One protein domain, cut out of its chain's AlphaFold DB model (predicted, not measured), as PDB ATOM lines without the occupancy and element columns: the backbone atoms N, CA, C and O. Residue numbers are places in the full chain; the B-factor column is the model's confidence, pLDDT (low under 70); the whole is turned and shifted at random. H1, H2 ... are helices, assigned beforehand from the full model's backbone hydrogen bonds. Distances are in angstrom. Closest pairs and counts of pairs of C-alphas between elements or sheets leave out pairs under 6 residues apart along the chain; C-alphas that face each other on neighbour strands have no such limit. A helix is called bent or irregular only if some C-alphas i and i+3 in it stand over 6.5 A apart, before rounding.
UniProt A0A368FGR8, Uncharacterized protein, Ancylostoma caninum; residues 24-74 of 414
ATOM      1  N   LEU A  24     -49.895  -2.722 -21.448       72.62
ATOM      2  CA  LEU A  24     -50.595  -2.380 -22.697       72.62
ATOM      3  C   LEU A  24     -49.783  -1.495 -23.659       72.62
ATOM      4  O   LEU A  24     -50.127  -1.401 -24.832       72.62
ATOM      5  N   MET A  25     -48.728  -0.831 -23.183       74.38
ATOM      6  CA  MET A  25     -47.881   0.047 -23.996       74.38
ATOM      7  C   MET A  25     -46.604  -0.637 -24.492       74.38
ATOM      8  O   MET A  25     -45.966  -0.118 -25.404       74.38
ATOM      9  N   LEU A  26     -46.247  -1.808 -23.949       79.12
ATOM     10  CA  LEU A  26     -45.075  -2.581 -24.380       79.12
ATOM     11  C   LEU A  26     -45.058  -2.887 -25.892       79.12
ATOM     12  O   LEU A  26     -43.994  -2.732 -26.493       79.12
ATOM     13  N   PRO A  27     -46.188  -3.226 -26.551       83.06
ATOM     14  CA  PRO A  27     -46.202  -3.467 -27.997       83.06
ATOM     15  C   PRO A  27     -45.878  -2.227 -28.846       83.06
ATOM     16  O   PRO A  27     -45.506  -2.362 -30.006       83.06
ATOM     17  N   LEU A  28     -46.016  -1.020 -28.284       85.81
ATOM     18  CA  LEU A  28     -45.778   0.248 -28.982       85.81
ATOM     19  C   LEU A  28     -44.332   0.741 -28.841       85.81
ATOM     20  O   LEU A  28     -43.906   1.618 -29.592       85.81
ATOM     21  N   VAL A  29     -43.563   0.169 -27.911       86.81
ATOM     22  CA  VAL A  29     -42.176   0.569 -27.643       86.81
ATOM     23  C   VAL A  29     -41.271   0.463 -28.878       86.81
ATOM     24  O   VAL A  29     -40.565   1.437 -29.141       86.81
ATOM     25  N   PRO A  30     -41.307  -0.613 -29.689       87.50
ATOM     26  CA  PRO A  30     -40.487  -0.686 -30.899       87.50
ATOM     27  C   PRO A  30     -40.790   0.449 -31.887       87.50
ATOM     28  O   PRO A  30     -39.873   1.069 -32.416       87.50
ATOM     29  N   ILE A  31     -42.074   0.786 -32.056       88.12
ATOM     30  CA  ILE A  31     -42.542   1.848 -32.962       88.12
ATOM     31  C   ILE A  31     -42.020   3.214 -32.500       88.12
ATOM     32  O   ILE A  31     -41.555   4.026 -33.301       88.12
ATOM     33  N   TRP A  32     -42.064   3.471 -31.192       90.94
ATOM     34  CA  TRP A  32     -41.528   4.700 -30.613       90.94
ATOM     35  C   TRP A  32     -40.011   4.803 -30.739       90.94
ATOM     36  O   TRP A  32     -39.504   5.886 -31.024       90.94
ATOM     37  N   LEU A  33     -39.287   3.703 -30.543       89.56
ATOM     38  CA  LEU A  33     -37.829   3.686 -30.636       89.56
ATOM     39  C   LEU A  33     -37.334   3.854 -32.073       89.56
ATOM     40  O   LEU A  33     -36.345   4.550 -32.284       89.56
ATOM     41  N   GLU A  34     -38.034   3.307 -33.067       88.62
ATOM     42  CA  GLU A  34     -37.732   3.572 -34.479       88.62
ATOM     43  C   GLU A  34     -37.927   5.043 -34.848       88.62
ATOM     44  O   GLU A  34     -37.102   5.618 -35.566       88.62
ATOM     45  N   HIS A  35     -38.980   5.671 -34.318       89.69
ATOM     46  CA  HIS A  35     -39.218   7.097 -34.516       89.69
ATOM     47  C   HIS A  35     -38.156   7.959 -33.822       89.69
ATOM     48  O   HIS A  35     -37.627   8.891 -34.424       89.69
ATOM     49  N   LEU A  36     -37.784   7.624 -32.582       88.94
ATOM     50  CA  LEU A  36     -36.720   8.316 -31.848       88.94
ATOM     51  C   LEU A  36     -35.340   8.144 -32.497       88.94
ATOM     52  O   LEU A  36     -34.548   9.083 -32.503       88.94
ATOM     53  N   ALA A  37     -35.074   6.985 -33.100       88.62
ATOM     54  CA  ALA A  37     -33.864   6.722 -33.874       88.62
ATOM     55  C   ALA A  37     -33.851   7.418 -35.249       88.62
ATOM     56  O   ALA A  37     -32.911   7.224 -36.019       88.62
ATOM     57  N   GLY A  38     -34.889   8.196 -35.585       86.62
ATOM     58  CA  GLY A  38     -34.990   8.928 -36.848       86.62
ATOM     59  C   GLY A  38     -35.214   8.036 -38.071       86.62
ATOM     60  O   GLY A  38     -35.044   8.498 -39.197       86.62
ATOM     61  N   ARG A  39     -35.592   6.765 -37.876       85.88
ATOM     62  CA  ARG A  39     -35.848   5.819 -38.977       85.88
ATOM     63  C   ARG A  39     -37.220   6.022 -39.612       85.88
ATOM     64  O   ARG A  39     -37.425   5.631 -40.756       85.88
ATOM     65  N   THR A  40     -38.145   6.653 -38.889       84.19
ATOM     66  CA  THR A  40     -39.474   7.021 -39.388       84.19
ATOM     67  C   THR A  40     -39.739   8.516 -39.180       84.19
ATOM     68  O   THR A  40     -39.504   9.041 -38.087       84.19
ATOM     69  N   PRO A  41     -40.250   9.232 -40.202       80.94
ATOM     70  CA  PRO A  41     -40.445  10.683 -40.134       80.94
ATOM     71  C   PRO A  41     -41.608  11.097 -39.218       80.94
ATOM     72  O   PRO A  41     -41.631  12.217 -38.715       80.94
ATOM     73  N   CYS A  42     -42.576  10.208 -38.979       85.62
ATOM     74  CA  CYS A  42     -43.712  10.440 -38.090       85.62
ATOM     75  C   CYS A  42     -44.239   9.123 -37.500       85.62
ATOM     76  O   CYS A  42     -44.010   8.046 -38.054       85.62
ATOM     77  N   LEU A  43     -44.956   9.214 -36.377       88.00
ATOM     78  CA  LEU A  43     -45.624   8.062 -35.768       88.00
ATOM     79  C   LEU A  43     -46.847   7.625 -36.604       88.00
ATOM     80  O   LEU A  43     -47.548   8.484 -37.148       88.00
ATOM     81  N   PRO A  44     -47.157   6.314 -36.674       85.19
ATOM     82  CA  PRO A  44     -48.354   5.811 -37.347       85.19
ATOM     83  C   PRO A  44     -49.647   6.447 -36.817       85.19
ATOM     84  O   PRO A  44     -49.776   6.725 -35.621       85.19
ATOM     85  N   ARG A  45     -50.641   6.646 -37.694       77.31
ATOM     86  CA  ARG A  45     -51.952   7.195 -37.307       77.31
ATOM     87  C   ARG A  45     -52.605   6.311 -36.237       77.31
ATOM     88  O   ARG A  45     -52.798   5.122 -36.459       77.31
ATOM     89  N   GLY A  46     -52.947   6.907 -35.095       79.12
ATOM     90  CA  GLY A  46     -53.515   6.205 -33.936       79.12
ATOM     91  C   GLY A  46     -52.485   5.747 -32.895       79.12
ATOM     92  O   GLY A  46     -52.882   5.284 -31.829       79.12
ATOM     93  N   CYS A  47     -51.181   5.912 -33.152       82.44
ATOM     94  CA  CYS A  47     -50.147   5.662 -32.152       82.44
ATOM     95  C   CYS A  47     -50.126   6.807 -31.113       82.44
ATOM     96  O   CYS A  47     -50.027   7.974 -31.503       82.44
ATOM     97  N   PRO A  48     -50.228   6.514 -29.803       83.81
ATOM     98  CA  PRO A  48     -50.124   7.532 -28.761       83.81
ATOM     99  C   PRO A  48     -48.729   8.189 -28.741       83.81
ATOM    100  O   PRO A  48     -47.751   7.583 -29.195       83.81
ATOM    101  N   PRO A  49     -48.612   9.422 -28.208       86.12
ATOM    102  CA  PRO A  49     -47.335  10.126 -28.139       86.12
ATOM    103  C   PRO A  49     -46.319   9.357 -27.289       86.12
ATOM    104  O   PRO A  49     -46.685   8.673 -26.330       86.12
ATOM    105  N   ILE A  50     -45.036   9.503 -27.627       87.44
ATOM    106  CA  ILE A  50     -43.935   8.846 -26.915       87.44
ATOM    107  C   ILE A  50     -43.957   9.264 -25.435       87.44
ATOM    108  O   ILE A  50     -43.895  10.465 -25.148       87.44
ATOM    109  N   PRO A  51     -43.987   8.310 -24.488       85.88
ATOM    110  CA  PRO A  51     -43.898   8.613 -23.068       85.88
ATOM    111  C   PRO A  51     -42.630   9.426 -22.748       85.88
ATOM    112  O   PRO A  51     -41.537   9.017 -23.153       85.88
ATOM    113  N   PRO A  52     -42.719  10.529 -21.976       81.81
ATOM    114  CA  PRO A  52     -41.566  11.385 -21.668       81.81
ATOM    115  C   PRO A  52     -40.382  10.632 -21.052       81.81
ATOM    116  O   PRO A  52     -39.228  10.946 -21.329       81.81
ATOM    117  N   LEU A  53     -40.666   9.598 -20.255       80.38
ATOM    118  CA  LEU A  53     -39.652   8.754 -19.626       80.38
ATOM    119  C   LEU A  53     -38.906   7.878 -20.638       80.38
ATOM    120  O   LEU A  53     -37.690   7.754 -20.547       80.38
ATOM    121  N   LEU A  54     -39.615   7.305 -21.616       84.00
ATOM    122  CA  LEU A  54     -38.985   6.519 -22.678       84.00
ATOM    123  C   LEU A  54     -38.075   7.405 -23.532       84.00
ATOM    124  O   LEU A  54     -36.968   7.003 -23.872       84.00
ATOM    125  N   ARG A  55     -38.520   8.635 -23.817       85.56
ATOM    126  CA  ARG A  55     -37.705   9.635 -24.509       85.56
ATOM    127  C   ARG A  55     -36.444   9.982 -23.718       85.56
ATOM    128  O   ARG A  55     -35.364   9.943 -24.282       85.56
ATOM    129  N   MET A  56     -36.572  10.226 -22.414       83.25
ATOM    130  CA  MET A  56     -35.432  10.514 -21.537       83.25
ATOM    131  C   MET A  56     -34.406   9.372 -21.521       83.25
ATOM    132  O   MET A  56     -33.208   9.626 -21.557       83.25
ATOM    133  N   VAL A  57     -34.860   8.117 -21.489       82.75
ATOM    134  CA  VAL A  57     -33.977   6.935 -21.505       82.75
ATOM    135  C   VAL A  57     -33.315   6.758 -22.870       82.75
ATOM    136  O   VAL A  57     -32.140   6.418 -22.958       82.75
ATOM    137  N   PHE A  58     -34.042   7.018 -23.953       86.50
ATOM    138  CA  PHE A  58     -33.444   7.008 -25.280       86.50
ATOM    139  C   PHE A  58     -32.428   8.141 -25.460       86.50
ATOM    140  O   PHE A  58     -31.380   7.918 -26.050       86.50
ATOM    141  N   ASP A  59     -32.677   9.332 -24.917       84.62
ATOM    142  CA  ASP A  59     -31.748  10.462 -25.015       84.62
ATOM    143  C   ASP A  59     -30.419  10.190 -24.282       84.62
ATOM    144  O   ASP A  59     -29.376  10.710 -24.695       84.62
ATOM    145  N   THR A  60     -30.430   9.355 -23.231       82.50
ATOM    146  CA  THR A  60     -29.214   8.942 -22.509       82.50
ATOM    147  C   THR A  60     -28.473   7.799 -23.195       82.50
ATOM    148  O   THR A  60     -27.248   7.836 -23.268       82.50
ATOM    149  N   VAL A  61     -29.193   6.793 -23.698       85.19
ATOM    150  CA  VAL A  61     -28.596   5.572 -24.267       85.19
ATOM    151  C   VAL A  61     -28.295   5.717 -25.763       85.19
ATOM    152  O   VAL A  61     -27.305   5.182 -26.251       85.19
ATOM    153  N   LYS A  62     -29.139   6.449 -26.497       84.56
ATOM    154  CA  LYS A  62     -29.105   6.702 -27.951       84.56
ATOM    155  C   LYS A  62     -29.059   5.460 -28.852       84.56
ATOM    156  O   LYS A  62     -28.892   5.596 -30.062       84.56
ATOM    157  N   ASP A  63     -29.267   4.273 -28.288       84.00
ATOM    158  CA  ASP A  63     -29.353   3.001 -29.003       84.00
ATOM    159  C   ASP A  63     -30.716   2.332 -28.734       84.00
ATOM    160  O   ASP A  63     -30.995   1.935 -27.597       84.00
ATOM    161  N   PRO A  64     -31.582   2.185 -29.755       83.19
ATOM    162  CA  PRO A  64     -32.906   1.592 -29.588       83.19
ATOM    163  C   PRO A  64     -32.862   0.114 -29.171       83.19
ATOM    164  O   PRO A  64     -33.761  -0.339 -28.465       83.19
ATOM    165  N   VAL A  65     -31.833  -0.644 -29.570       83.69
ATOM    166  CA  VAL A  65     -31.712  -2.070 -29.224       83.69
ATOM    167  C   VAL A  65     -31.383  -2.212 -27.744       83.69
ATOM    168  O   VAL A  65     -32.034  -2.970 -27.027       83.69
ATOM    169  N   LEU A  66     -30.437  -1.409 -27.260       82.62
ATOM    170  CA  LEU A  66     -30.036  -1.416 -25.858       82.62
ATOM    171  C   LEU A  66     -31.174  -0.952 -24.933       82.62
ATOM    172  O   LEU A  66     -31.391  -1.552 -23.882       82.62
ATOM    173  N   VAL A  67     -31.969   0.046 -25.343       82.44
ATOM    174  CA  VAL A  67     -33.161   0.482 -24.588       82.44
ATOM    175  C   VAL A  67     -34.225  -0.623 -24.508       82.44
ATOM    176  O   VAL A  67     -34.840  -0.801 -23.455       82.44
ATOM    177  N   MET A  68     -34.425  -1.403 -25.578       81.38
ATOM    178  CA  MET A  68     -35.320  -2.569 -25.551       81.38
ATOM    179  C   MET A  68     -34.828  -3.661 -24.599       81.38
ATOM    180  O   MET A  68     -35.637  -4.226 -23.860       81.38
ATOM    181  N   GLU A  69     -33.524  -3.946 -24.583       79.38
ATOM    182  CA  GLU A  69     -32.948  -4.918 -23.647       79.38
ATOM    183  C   GLU A  69     -33.065  -4.442 -22.196       79.38
ATOM    184  O   GLU A  69     -33.423  -5.230 -21.326       79.38
ATOM    185  N   MET A  70     -32.880  -3.146 -21.925       77.94
ATOM    186  CA  MET A  70     -33.087  -2.576 -20.587       77.94
ATOM    187  C   MET A  70     -34.538  -2.706 -20.109       77.94
ATOM    188  O   MET A  70     -34.779  -2.983 -18.935       77.94
ATOM    189  N   LEU A  71     -35.511  -2.538 -21.009       74.94
ATOM    190  CA  LEU A  71     -36.930  -2.723 -20.696       74.94
ATOM    191  C   LEU A  71     -37.294  -4.199 -20.493       74.94
ATOM    192  O   LEU A  71     -38.138  -4.501 -19.654       74.94
ATOM    193  N   ARG A  72     -36.655  -5.115 -21.229       72.00
ATOM    194  CA  ARG A  72     -36.858  -6.565 -21.086       72.00
ATOM    195  C   ARG A  72     -36.174  -7.130 -19.838       72.00
ATOM    196  O   ARG A  72     -36.703  -8.053 -19.226       72.00
ATOM    197  N   ALA A  73     -35.023  -6.577 -19.465       67.31
ATOM    198  CA  ALA A  73     -34.253  -6.960 -18.286       67.31
ATOM    199  C   ALA A  73     -34.761  -6.304 -16.991       67.31
ATOM    200  O   ALA A  73     -34.290  -6.654 -15.906       67.31
ATOM    201  N   ALA A  74     -35.714  -5.365 -17.079       64.12
ATOM    202  CA  ALA A  74     -36.349  -4.780 -15.908       64.12
ATOM    203  C   ALA A  74     -37.040  -5.896 -15.100       64.12
ATOM    204  O   ALA A  74     -37.886  -6.607 -15.650       64.12
TER     205      ALA A  74
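AT A GLANCE: This is residues 24 to 74 of the 414 residues of an uncharacterized protein of Ancylostoma caninum (UniProt A0A368FGR8). Two helices, H1 and H3, stand side by side and run opposite ways, and a third, H2, slants past one side of this pair, near the end of H1 and the beginning of H3; the three centres make a triangle. A long loop, residues 37 to 51, swings out in a wide turn on the side of H1 away from H3 and then comes back to H2. You are reading 51 printed residues with three named helices, in the order H1, H2, H3, and no named strand; the class is all helix. The whole is compact, with a radius of gyration of the C-alphas of 10.3 A, and the C-alphas span 29 by 24 by 17 A.

HOW THE PARTS SIT: Begin with H1, residues 24 to 36, and compare it with H3, residues 64 to 72. They touch, H1 with residues 29 to 34 alone, at a shallow tilt of 19 degrees, opposite ways; their closest C-alphas, those of Leu 33 and Pro 64, are 5.5 A apart. Now look at H2, residues 52 to 61. H1 and H2 only just touch, with 3 pairs of C-alphas within 8 A, and H1 does so with residues 33 to 36 alone. Their closest C-alphas, those of Leu 36 and Phe 58, are 7.5 A apart, and the two run the same way at a steep tilt of 50 degrees. H2 and H3 touch only at the corner by their link, where the closest C-alphas, those of Phe 58 and Val 67, are 6.6 A apart; they run opposite ways at a steep tilt of 62 degrees. In H2 and H3 every O i to N i+4 pair is within hydrogen-bond range; in H1, 6 of 9 are.

IN THESE COORDINATES: Find C-alpha 24 at (-50.595, -2.380, -22.697); from there H1 runs 19.8 A to C-alpha 36 at (-36.720, 8.316, -31.848). H1 is irregular, but only just: C-alphas 27 and 30 are 7.0 A apart. H2 runs 14.4 A from Pro 52 to Val 61. H3 begins at Pro 64 and runs 12.4 A to C-alpha 72 at (-36.858, -6.565, -21.086).

THE WHOLE: The two C-alphas farthest apart, those of Arg 45 in the loop and Ala 73 after H3, are 29.6 A apart. The printed part has no cut. The link from H1 to H2, 15 residues, is long, and the link from H2 to H3, 2 residues, is tight. The mean pLDDT of the printed part is 82.9; look at residues 73 to 74 for the two under 70.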